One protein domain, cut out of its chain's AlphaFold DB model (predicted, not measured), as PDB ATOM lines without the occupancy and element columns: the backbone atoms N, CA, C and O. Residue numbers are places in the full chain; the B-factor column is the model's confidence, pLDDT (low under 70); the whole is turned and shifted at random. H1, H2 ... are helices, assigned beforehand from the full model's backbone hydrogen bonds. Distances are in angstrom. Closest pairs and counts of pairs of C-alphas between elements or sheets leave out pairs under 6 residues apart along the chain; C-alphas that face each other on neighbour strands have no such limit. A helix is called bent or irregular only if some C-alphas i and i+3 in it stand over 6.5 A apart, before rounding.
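AT A GLANCE: This is residues 5 to 74 of the 74 residues of an uncharacterized protein of bacterium (candidate division B38) B3_B38 (UniProt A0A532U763). Three helices, H2, H3 and H4, make a triangle: the last part of H2 packs on H3, H3 meets the first part of H4 at a corner, and H4, the longest helix, folds back across H2. H1 lies over one side of this triangle, across H4. The printed part has 70 residues with four named helices, H1 to H4 in chain order, no named strand, and the class is all helix. It is compact, with a radius of gyration of the C-alphas of 11.1 A, and rounded, spanning 29 by 25 by 22 A.

HOW THE PARTS SIT: H1, residues 5 to 14, and H4, residues 56 to 73, only just touch, with 3 pairs of C-alphas within 8 A, and stand about perpendicular at 88 degrees. Their closest C-alphas are those of Ile 11 and Ile 63, 6.9 A apart, and H4 touches H1 with residue 63 alone. H2, residues 24 to 35, is apart from H1. H3, residues 42 to 53, is near H1. H2 touches H3 with residues 31 to 35 alone, at a steep tilt of 63 degrees, the same way; the closest C-alphas, of Val 35 and Lys 48, are 6.2 A apart. H2 touches H4 at a steep tilt of 55 degrees, opposite ways, with the C-alphas of Ile 30 and Lys 69 closest at 6.7 A. H3 and H4 touch only at the corner, where the C-alphas of Ile 53 and Arg 59 are closest at 4.1 A. Every O i to N i+4 pair is within hydrogen-bond range in H2, H3 and H4, and 4 of 6 are in H1.

IN THESE COORDINATES: H1 begins at C-alpha 5 (-37.689, 2.558, -6.557), measures 13.9 A and is only just irregular: C-alphas 7 and 10 are 6.9 A apart. H2 measures 16.6 A, H3 16.2 A and H4 25.9 A, with H4 ending at C-alpha 73 (-29.144, -14.038, -1.583).

THE WHOLE: The C-alphas farthest apart, of Ser 22 and Ser 57, are 30.5 A apart. The printed part has no cut; H3 to H4 is a tight link and the others are short. The mean pLDDT of the printed part is 84.0, with residues 38 to 40 and residue 74 under 70.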
ATOM      1  N   PHE A   5     -38.428   2.623  -7.832       81.19
ATOM      2  CA  PHE A   5     -37.689   2.558  -6.557       81.19
ATOM      3  C   PHE A   5     -38.016   3.726  -5.620       81.19
ATOM      4  O   PHE A   5     -38.071   3.548  -4.408       81.19
ATOM      5  N   ARG A   6     -38.319   4.901  -6.187       78.00
ATOM      6  CA  ARG A   6     -38.722   6.096  -5.430       78.00
ATOM      7  C   ARG A   6     -39.969   5.854  -4.573       78.00
ATOM      8  O   ARG A   6     -40.044   6.365  -3.463       78.00
ATOM      9  N   HIS A   7     -40.909   5.046  -5.057       81.50
ATOM     10  CA  HIS A   7     -42.126   4.690  -4.322       81.50
ATOM     11  C   HIS A   7     -41.923   3.497  -3.381       81.50
ATOM     12  O   HIS A   7     -42.671   3.330  -2.422       81.50
ATOM     13  N   MET A   8     -40.899   2.678  -3.631       85.12
ATOM     14  CA  MET A   8     -40.584   1.506  -2.813       85.12
ATOM     15  C   MET A   8     -39.673   1.807  -1.624       85.12
ATOM     16  O   MET A   8     -39.588   0.969  -0.738       85.12
ATOM     17  N   ASN A   9     -39.051   2.988  -1.543       83.94
ATOM     18  CA  ASN A   9     -38.213   3.374  -0.399       83.94
ATOM     19  C   ASN A   9     -38.904   3.163   0.954       83.94
ATOM     20  O   ASN A   9     -38.275   2.671   1.885       83.94
ATOM     21  N   LYS A  10     -40.209   3.453   1.051       86.31
ATOM     22  CA  LYS A  10     -40.984   3.196   2.273       86.31
ATOM     23  C   LYS A  10     -41.040   1.697   2.606       86.31
ATOM     24  O   LYS A  10     -40.737   1.319   3.728       86.31
ATOM     25  N   ILE A  11     -41.319   0.862   1.601       88.44
ATOM     26  CA  ILE A  11     -41.373  -0.604   1.722       88.44
ATOM     27  C   ILE A  11     -40.004  -1.177   2.100       88.44
ATOM     28  O   ILE A  11     -39.925  -2.060   2.946       88.44
ATOM     29  N   PHE A  12     -38.922  -0.680   1.491       88.25
ATOM     30  CA  PHE A  12     -37.562  -1.092   1.835       88.25
ATOM     31  C   PHE A  12     -37.216  -0.719   3.275       88.25
ATOM     32  O   PHE A  12     -36.706  -1.559   4.008       88.25
ATOM     33  N   SER A  13     -37.583   0.485   3.713       88.06
ATOM     34  CA  SER A  13     -37.374   0.927   5.092       88.06
ATOM     35  C   SER A  13     -38.173   0.088   6.097       88.06
ATOM     36  O   SER A  13     -37.610  -0.372   7.084       88.06
ATOM     37  N   GLU A  14     -39.441  -0.226   5.812       88.38
ATOM     38  CA  GLU A  14     -40.239  -1.170   6.619       88.38
ATOM     39  C   GLU A  14     -39.646  -2.586   6.614       88.38
ATOM     40  O   GLU A  14     -39.726  -3.325   7.599       88.38
ATOM     41  N   ALA A  15     -39.022  -2.975   5.501       87.44
ATOM     42  CA  ALA A  15     -38.288  -4.221   5.395       87.44
ATOM     43  C   ALA A  15     -36.921  -4.177   6.112       87.44
ATOM     44  O   ALA A  15     -36.260  -5.209   6.186       87.44
ATOM     45  N   GLY A  16     -36.488  -3.033   6.650       88.06
ATOM     46  CA  GLY A  16     -35.146  -2.863   7.217       88.06
ATOM     47  C   GLY A  16     -34.030  -3.039   6.180       88.06
ATOM     48  O   GLY A  16     -32.920  -3.428   6.530       88.06
ATOM     49  N   LEU A  17     -34.336  -2.815   4.901       86.75
ATOM     50  CA  LEU A  17     -33.409  -2.945   3.785       86.75
ATOM     51  C   LEU A  17     -32.949  -1.563   3.337       86.75
ATOM     52  O   LEU A  17     -33.752  -0.739   2.897       86.75
ATOM     53  N   GLU A  18     -31.642  -1.331   3.385       86.94
ATOM     54  CA  GLU A  18     -31.046  -0.126   2.827       86.94
ATOM     55  C   GLU A  18     -30.615  -0.375   1.378       86.94
ATOM     56  O   GLU A  18     -29.694  -1.147   1.092       86.94
ATOM     57  N   ILE A  19     -31.307   0.267   0.435       86.00
ATOM     58  CA  ILE A  19     -30.987   0.145  -0.987       86.00
ATOM     59  C   ILE A  19     -29.982   1.226  -1.388       86.00
ATOM     60  O   ILE A  19     -30.304   2.411  -1.454       86.00
ATOM     61  N   THR A  20     -28.779   0.791  -1.741       85.69
ATOM     62  CA  THR A  20     -27.680   1.603  -2.262       85.69
ATOM     63  C   THR A  20     -27.488   1.365  -3.760       85.69
ATOM     64  O   THR A  20     -28.009   0.416  -4.349       85.69
ATOM     65  N   SER A  21     -26.694   2.206  -4.418       82.25
ATOM     66  CA  SER A  21     -26.376   2.071  -5.848       82.25
ATOM     67  C   SER A  21     -25.789   0.701  -6.213       82.25
ATOM     68  O   SER A  21     -26.060   0.196  -7.301       82.25
ATOM     69  N   SER A  22     -25.037   0.087  -5.292       85.00
ATOM     70  CA  SER A  22     -24.380  -1.211  -5.490       85.00
ATOM     71  C   SER A  22     -25.371  -2.382  -5.433       85.00
ATOM     72  O   SER A  22     -25.332  -3.289  -6.263       85.00
ATOM     73  N   ASN A  23     -26.339  -2.337  -4.510       85.81
ATOM     74  CA  ASN A  23     -27.304  -3.423  -4.310       85.81
ATOM     75  C   ASN A  23     -28.630  -3.224  -5.079       85.81
ATOM     76  O   ASN A  23     -29.449  -4.140  -5.160       85.81
ATOM     77  N   LYS A  24     -28.822  -2.066  -5.725       85.00
ATOM     78  CA  LYS A  24     -30.035  -1.728  -6.483       85.00
ATOM     79  C   LYS A  24     -30.379  -2.748  -7.566       85.00
ATOM     80  O   LYS A  24     -31.545  -3.082  -7.745       85.00
ATOM     81  N   LYS A  25     -29.371  -3.270  -8.274       85.12
ATOM     82  CA  LYS A  25     -29.563  -4.302  -9.308       85.12
ATOM     83  C   LYS A  25     -30.083  -5.612  -8.708       85.12
ATOM     84  O   LYS A  25     -30.982  -6.225  -9.271       85.12
ATOM     85  N   LYS A  26     -29.562  -5.996  -7.543       86.94
ATOM     86  CA  LYS A  26     -29.985  -7.187  -6.800       86.94
ATOM     87  C   LYS A  26     -31.421  -7.044  -6.298       86.94
ATOM     88  O   LYS A  26     -32.236  -7.935  -6.517       86.94
ATOM     89  N   ALA A  27     -31.752  -5.892  -5.711       87.00
ATOM     90  CA  ALA A  27     -33.117  -5.567  -5.297       87.00
ATOM     91  C   ALA A  27     -34.097  -5.659  -6.468       87.00
ATOM     92  O   ALA A  27     -35.158  -6.265  -6.351       87.00
ATOM     93  N   ASP A  28     -33.714  -5.107  -7.618       85.62
ATOM     94  CA  ASP A  28     -34.516  -5.151  -8.833       85.62
ATOM     95  C   ASP A  28     -34.799  -6.593  -9.278       85.62
ATOM     96  O   ASP A  28     -35.952  -6.936  -9.531       85.62
ATOM     97  N   GLN A  29     -33.781  -7.459  -9.296       85.56
ATOM     98  CA  GLN A  29     -33.939  -8.875  -9.641       85.56
ATOM     99  C   GLN A  29     -34.844  -9.623  -8.657       85.56
ATOM    100  O   GLN A  29     -35.727 -10.361  -9.093       85.56
ATOM    101  N   ILE A  30     -34.672  -9.403  -7.351       88.00
ATOM    102  CA  ILE A  30     -35.514 -10.023  -6.319       88.00
ATOM    103  C   ILE A  30     -36.976  -9.607  -6.502       88.00
ATOM    104  O   ILE A  30     -37.868 -10.449  -6.457       88.00
ATOM    105  N   ILE A  31     -37.239  -8.326  -6.765       87.25
ATOM    106  CA  ILE A  31     -38.604  -7.834  -6.981       87.25
ATOM    107  C   ILE A  31     -39.226  -8.505  -8.205       87.25
ATOM    108  O   ILE A  31     -40.347  -8.997  -8.100       87.25
ATOM    109  N   HIS A  32     -38.498  -8.592  -9.325       86.06
ATOM    110  CA  HIS A  32     -38.971  -9.290 -10.525       86.06
ATOM    111  C   HIS A  32     -39.281 -10.768 -10.250       86.06
ATOM    112  O   HIS A  32     -40.303 -11.266 -10.718       86.06
ATOM    113  N   GLN A  33     -38.461 -11.451  -9.444       85.94
ATOM    114  CA  GLN A  33     -38.735 -12.826  -9.011       85.94
ATOM    115  C   GLN A  33     -39.988 -12.926  -8.133       85.94
ATOM    116  O   GLN A  33     -40.791 -13.833  -8.326       85.94
ATOM    117  N   ILE A  34     -40.185 -11.994  -7.193       87.06
ATOM    118  CA  ILE A  34     -41.348 -11.993  -6.293       87.06
ATOM    119  C   ILE A  34     -42.648 -11.782  -7.070       87.06
ATOM    120  O   ILE A  34     -43.637 -12.453  -6.776       87.06
ATOM    121  N   VAL A  35     -42.659 -10.864  -8.042       84.25
ATOM    122  CA  VAL A  35     -43.857 -10.587  -8.851       84.25
ATOM    123  C   VAL A  35     -44.017 -11.513 -10.059       84.25
ATOM    124  O   VAL A  35     -45.029 -11.431 -10.748       84.25
ATOM    125  N   GLY A  36     -43.036 -12.377 -10.337       80.38
ATOM    126  CA  GLY A  36     -43.071 -13.312 -11.463       80.38
ATOM    127  C   GLY A  36     -43.079 -12.642 -12.841       80.38
ATOM    128  O   GLY A  36     -43.578 -13.221 -13.803       80.38
ATOM    129  N   VAL A  37     -42.564 -11.413 -12.956       76.44
ATOM    130  CA  VAL A  37     -42.532 -10.663 -14.221       76.44
ATOM    131  C   VAL A  37     -41.165 -10.826 -14.876       76.44
ATOM    132  O   VAL A  37     -40.129 -10.663 -14.230       76.44
ATOM    133  N   SER A  38     -41.159 -11.122 -16.178       68.88
ATOM    134  CA  SER A  38     -39.925 -11.274 -16.950       68.88
ATOM    135  C   SER A  38     -39.081  -9.992 -16.921       68.88
ATOM    136  O   SER A  38     -39.586  -8.877 -17.100       68.88
ATOM    137  N   TYR A  39     -37.783 -10.156 -16.666       62.62
ATOM    138  CA  TYR A  39     -36.826  -9.064 -16.509       62.62
ATOM    139  C   TYR A  39     -36.794  -8.174 -17.766       62.62
ATOM    140  O   TYR A  39     -36.666  -8.694 -18.873       62.62
ATOM    141  N   LYS A  40     -36.874  -6.842 -17.565       64.38
ATOM    142  CA  LYS A  40     -36.983  -5.718 -18.541       64.38
ATOM    143  C   LYS A  40     -38.363  -5.048 -18.672       64.38
ATOM    144  O   LYS A  40     -38.422  -3.970 -19.262       64.38
ATOM    145  N   LYS A  41     -39.445  -5.572 -18.079       70.44
ATOM    146  CA  LYS A  41     -40.764  -4.895 -18.065       70.44
ATOM    147  C   LYS A  41     -41.027  -4.097 -16.778       70.44
ATOM    148  O   LYS A  41     -41.884  -4.445 -15.975       70.44
ATOM    149  N   CYS A  42     -40.308  -2.987 -16.586       70.44
ATOM    150  CA  CYS A  42     -40.408  -2.160 -15.371       70.44
ATOM    151  C   CYS A  42     -41.834  -1.656 -15.051       70.44
ATOM    152  O   CYS A  42     -42.194  -1.542 -13.879       70.44
ATOM    153  N   SER A  43     -42.632  -1.325 -16.071       74.62
ATOM    154  CA  SER A  43     -44.021  -0.855 -15.931       74.62
ATOM    155  C   SER A  43     -44.958  -1.944 -15.412       74.62
ATOM    156  O   SER A  43     -45.754  -1.702 -14.500       74.62
ATOM    157  N   ASP A  44     -44.837  -3.152 -15.961       79.50
ATOM    158  CA  ASP A  44     -45.612  -4.321 -15.550       79.50
ATOM    159  C   ASP A  44     -45.225  -4.751 -14.135       79.50
ATOM    160  O   ASP A  44     -46.098  -4.967 -13.294       79.50
ATOM    161  N   THR A  45     -43.920  -4.764 -13.837       84.00
ATOM    162  CA  THR A  45     -43.396  -5.041 -12.495       84.00
ATOM    163  C   THR A  45     -44.001  -4.089 -11.466       84.00
ATOM    164  O   THR A  45     -44.520  -4.539 -10.449       84.00
ATOM    165  N   TRP A  46     -44.017  -2.777 -11.729       85.25
ATOM    166  CA  TRP A  46     -44.597  -1.809 -10.790       85.25
ATOM    167  C   TRP A  46     -46.110  -1.967 -10.614       85.25
ATOM    168  O   TRP A  46     -46.623  -1.784  -9.510       85.25
ATOM    169  N   SER A  47     -46.829  -2.314 -11.680       84.69
ATOM    170  CA  SER A  47     -48.272  -2.560 -11.605       84.69
ATOM    171  C   SER A  47     -48.574  -3.758 -10.705       84.69
ATOM    172  O   SER A  47     -49.380  -3.631  -9.787       84.69
ATOM    173  N   LYS A  48     -47.823  -4.854 -10.858       86.56
ATOM    174  CA  LYS A  48     -47.917  -6.033  -9.986       86.56
ATOM    175  C   LYS A  48     -47.533  -5.727  -8.542       86.56
ATOM    176  O   LYS A  48     -48.237  -6.123  -7.619       86.56
ATOM    177  N   VAL A  49     -46.445  -4.982  -8.323       87.12
ATOM    178  CA  VAL A  49     -46.057  -4.545  -6.971       87.12
ATOM    179  C   VAL A  49     -47.186  -3.739  -6.331       87.12
ATOM    180  O   VAL A  49     -47.516  -4.002  -5.180       87.12
ATOM    181  N   LYS A  50     -47.818  -2.820  -7.071       86.19
ATOM    182  CA  LYS A  50     -48.983  -2.060  -6.596       86.19
ATOM    183  C   LYS A  50     -50.137  -2.964  -6.177       86.19
ATOM    184  O   LYS A  50     -50.655  -2.761  -5.087       86.19
ATOM    185  N   GLU A  51     -50.483  -3.981  -6.965       86.19
ATOM    186  CA  GLU A  51     -51.499  -4.976  -6.581       86.19
ATOM    187  C   GLU A  51     -51.138  -5.673  -5.256       86.19
ATOM    188  O   GLU A  51     -51.994  -5.874  -4.394       86.19
ATOM    189  N   HIS A  52     -49.853  -5.975  -5.044       83.19
ATOM    190  CA  HIS A  52     -49.374  -6.586  -3.805       83.19
ATOM    191  C   HIS A  52     -49.336  -5.633  -2.603       83.19
ATOM    192  O   HIS A  52     -49.514  -6.100  -1.485       83.19
ATOM    193  N   ILE A  53     -49.114  -4.330  -2.788       84.75
ATOM    194  CA  ILE A  53     -49.033  -3.360  -1.676       84.75
ATOM    195  C   ILE A  53     -50.315  -2.541  -1.470       84.75
ATOM    196  O   ILE A  53     -50.350  -1.718  -0.558       84.75
ATOM    197  N   ALA A  54     -51.343  -2.740  -2.303       86.06
ATOM    198  CA  ALA A  54     -52.611  -2.009  -2.234       86.06
ATOM    199  C   ALA A  54     -53.405  -2.308  -0.955       86.06
ATOM    200  O   ALA A  54     -54.042  -1.415  -0.406       86.06
ATOM    201  N   ALA A  55     -53.351  -3.552  -0.474       86.00
ATOM    202  CA  ALA A  55     -53.979  -3.971   0.773       86.00
ATOM    203  C   ALA A  55     -52.920  -4.201   1.854       86.00
ATOM    204  O   ALA A  55     -51.879  -4.798   1.578       86.00
ATOM    205  N   ASP A  56     -53.210  -3.805   3.093       81.19
ATOM    206  CA  ASP A  56     -52.271  -3.908   4.218       81.19
ATOM    207  C   ASP A  56     -51.804  -5.358   4.465       81.19
ATOM    208  O   ASP A  56     -50.609  -5.650   4.548       81.19
ATOM    209  N   SER A  57     -52.738  -6.315   4.403       82.56
ATOM    210  CA  SER A  57     -52.441  -7.748   4.525       82.56
ATOM    211  C   SER A  57     -51.529  -8.272   3.408       82.56
ATOM    212  O   SER A  57     -50.699  -9.155   3.632       82.56
ATOM    213  N   SER A  58     -51.674  -7.748   2.189       85.00
ATOM    214  CA  SER A  58     -50.842  -8.132   1.042       85.00
ATOM    215  C   SER A  58     -49.476  -7.445   1.093       85.00
ATOM    216  O   SER A  58     -48.463  -8.077   0.784       85.00
ATOM    217  N   ARG A  59     -49.426  -6.198   1.578       86.00
ATOM    218  CA  ARG A  59     -48.197  -5.432   1.812       86.00
ATOM    219  C   ARG A  59     -47.293  -6.152   2.806       86.00
ATOM    220  O   ARG A  59     -46.119  -6.360   2.507       86.00
ATOM    221  N   ALA A  60     -47.833  -6.597   3.941       87.62
ATOM    222  CA  ALA A  60     -47.078  -7.361   4.933       87.62
ATOM    223  C   ALA A  60     -46.500  -8.658   4.338       87.62
ATOM    224  O   ALA A  60     -45.317  -8.956   4.518       87.62
ATOM    225  N   LYS A  61     -47.295  -9.393   3.543       89.56
ATOM    226  CA  LYS A  61     -46.827 -10.589   2.816       89.56
ATOM    227  C   LYS A  61     -45.708 -10.259   1.828       89.56
ATOM    228  O   LYS A  61     -44.755 -11.028   1.708       89.56
ATOM    229  N   PHE A  62     -45.812  -9.135   1.123       90.00
ATOM    230  CA  PHE A  62     -44.781  -8.679   0.196       90.00
ATOM    231  C   PHE A  62     -43.475  -8.348   0.930       90.00
ATOM    232  O   PHE A  62     -42.420  -8.829   0.526       90.00
ATOM    233  N   ILE A  63     -43.547  -7.610   2.042       90.38
ATOM    234  CA  ILE A  63     -42.388  -7.279   2.886       90.38
ATOM    235  C   ILE A  63     -41.726  -8.551   3.432       90.38
ATOM    236  O   ILE A  63     -40.506  -8.683   3.359       90.38
ATOM    237  N   ALA A  64     -42.512  -9.511   3.927       91.25
ATOM    238  CA  ALA A  64     -41.993 -10.781   4.432       91.25
ATOM    239  C   ALA A  64     -41.266 -11.585   3.339       91.25
ATOM    240  O   ALA A  64     -40.148 -12.052   3.556       91.25
ATOM    241  N   LYS A  65     -41.854 -11.685   2.137       90.81
ATOM    242  CA  LYS A  65     -41.208 -12.331   0.981       90.81
ATOM    243  C   LYS A  65     -39.930 -11.614   0.561       90.81
ATOM    244  O   LYS A  65     -38.939 -12.278   0.272       90.81
ATOM    245  N   LEU A  66     -39.949 -10.282   0.544       90.94
ATOM    246  CA  LEU A  66     -38.790  -9.465   0.201       90.94
ATOM    247  C   LEU A  66     -37.640  -9.700   1.185       90.94
ATOM    248  O   LEU A  66     -36.531  -9.966   0.739       90.94
ATOM    249  N   LYS A  67     -37.914  -9.683   2.496       90.69
ATOM    250  CA  LYS A  67     -36.934 -10.018   3.542       90.69
ATOM    251  C   LYS A  67     -36.370 -11.425   3.370       90.69
ATOM    252  O   LYS A  67     -35.156 -11.588   3.367       90.69
ATOM    253  N   SER A  68     -37.241 -12.420   3.193       91.12
ATOM    254  CA  SER A  68     -36.831 -13.820   3.026       91.12
ATOM    255  C   SER A  68     -35.908 -13.988   1.820       91.12
ATOM    256  O   SER A  68     -34.801 -14.494   1.960       91.12
ATOM    257  N   LYS A  69     -36.324 -13.492   0.647       89.88
ATOM    258  CA  LYS A  69     -35.523 -13.575  -0.580       89.88
ATOM    259  C   LYS A  69     -34.239 -12.767  -0.488       89.88
ATOM    260  O   LYS A  69     -33.234 -13.159  -1.061       89.88
ATOM    261  N   TRP A  70     -34.252 -11.644   0.219       88.62
ATOM    262  CA  TRP A  70     -33.039 -10.875   0.451       88.62
ATOM    263  C   TRP A  70     -32.031 -11.651   1.299       88.62
ATOM    264  O   TRP A  70     -30.863 -11.693   0.929       88.62
ATOM    265  N   ALA A  71     -32.480 -12.303   2.376       86.62
ATOM    266  CA  ALA A  71     -31.638 -13.125   3.242       86.62
ATOM    267  C   ALA A  71     -31.087 -14.378   2.538       86.62
ATOM    268  O   ALA A  71     -29.968 -14.775   2.817       86.62
ATOM    269  N   GLU A  72     -31.831 -14.972   1.599       83.56
ATOM    270  CA  GLU A  72     -31.350 -16.117   0.803       83.56
ATOM    271  C   GLU A  72     -30.198 -15.754  -0.150       83.56
ATOM    272  O   GLU A  72     -29.438 -16.625  -0.563       83.56
ATOM    273  N   VAL A  73     -30.106 -14.486  -0.563       76.12
ATOM    274  CA  VAL A  73     -29.144 -14.038  -1.583       76.12
ATOM    275  C   VAL A  73     -28.051 -13.152  -0.962       76.12
ATOM    276  O   VAL A  73     -27.080 -12.831  -1.648       76.12
ATOM    277  N   SER A  74     -28.217 -12.665   0.273       60.12
ATOM    278  CA  SER A  74     -27.261 -11.814   1.008       60.12
ATOM    279  C   SER A  74     -26.225 -12.621   1.765       60.12
ATOM    280  O   SER A  74     -25.135 -12.030   1.911       60.12
TER     281      SER A  74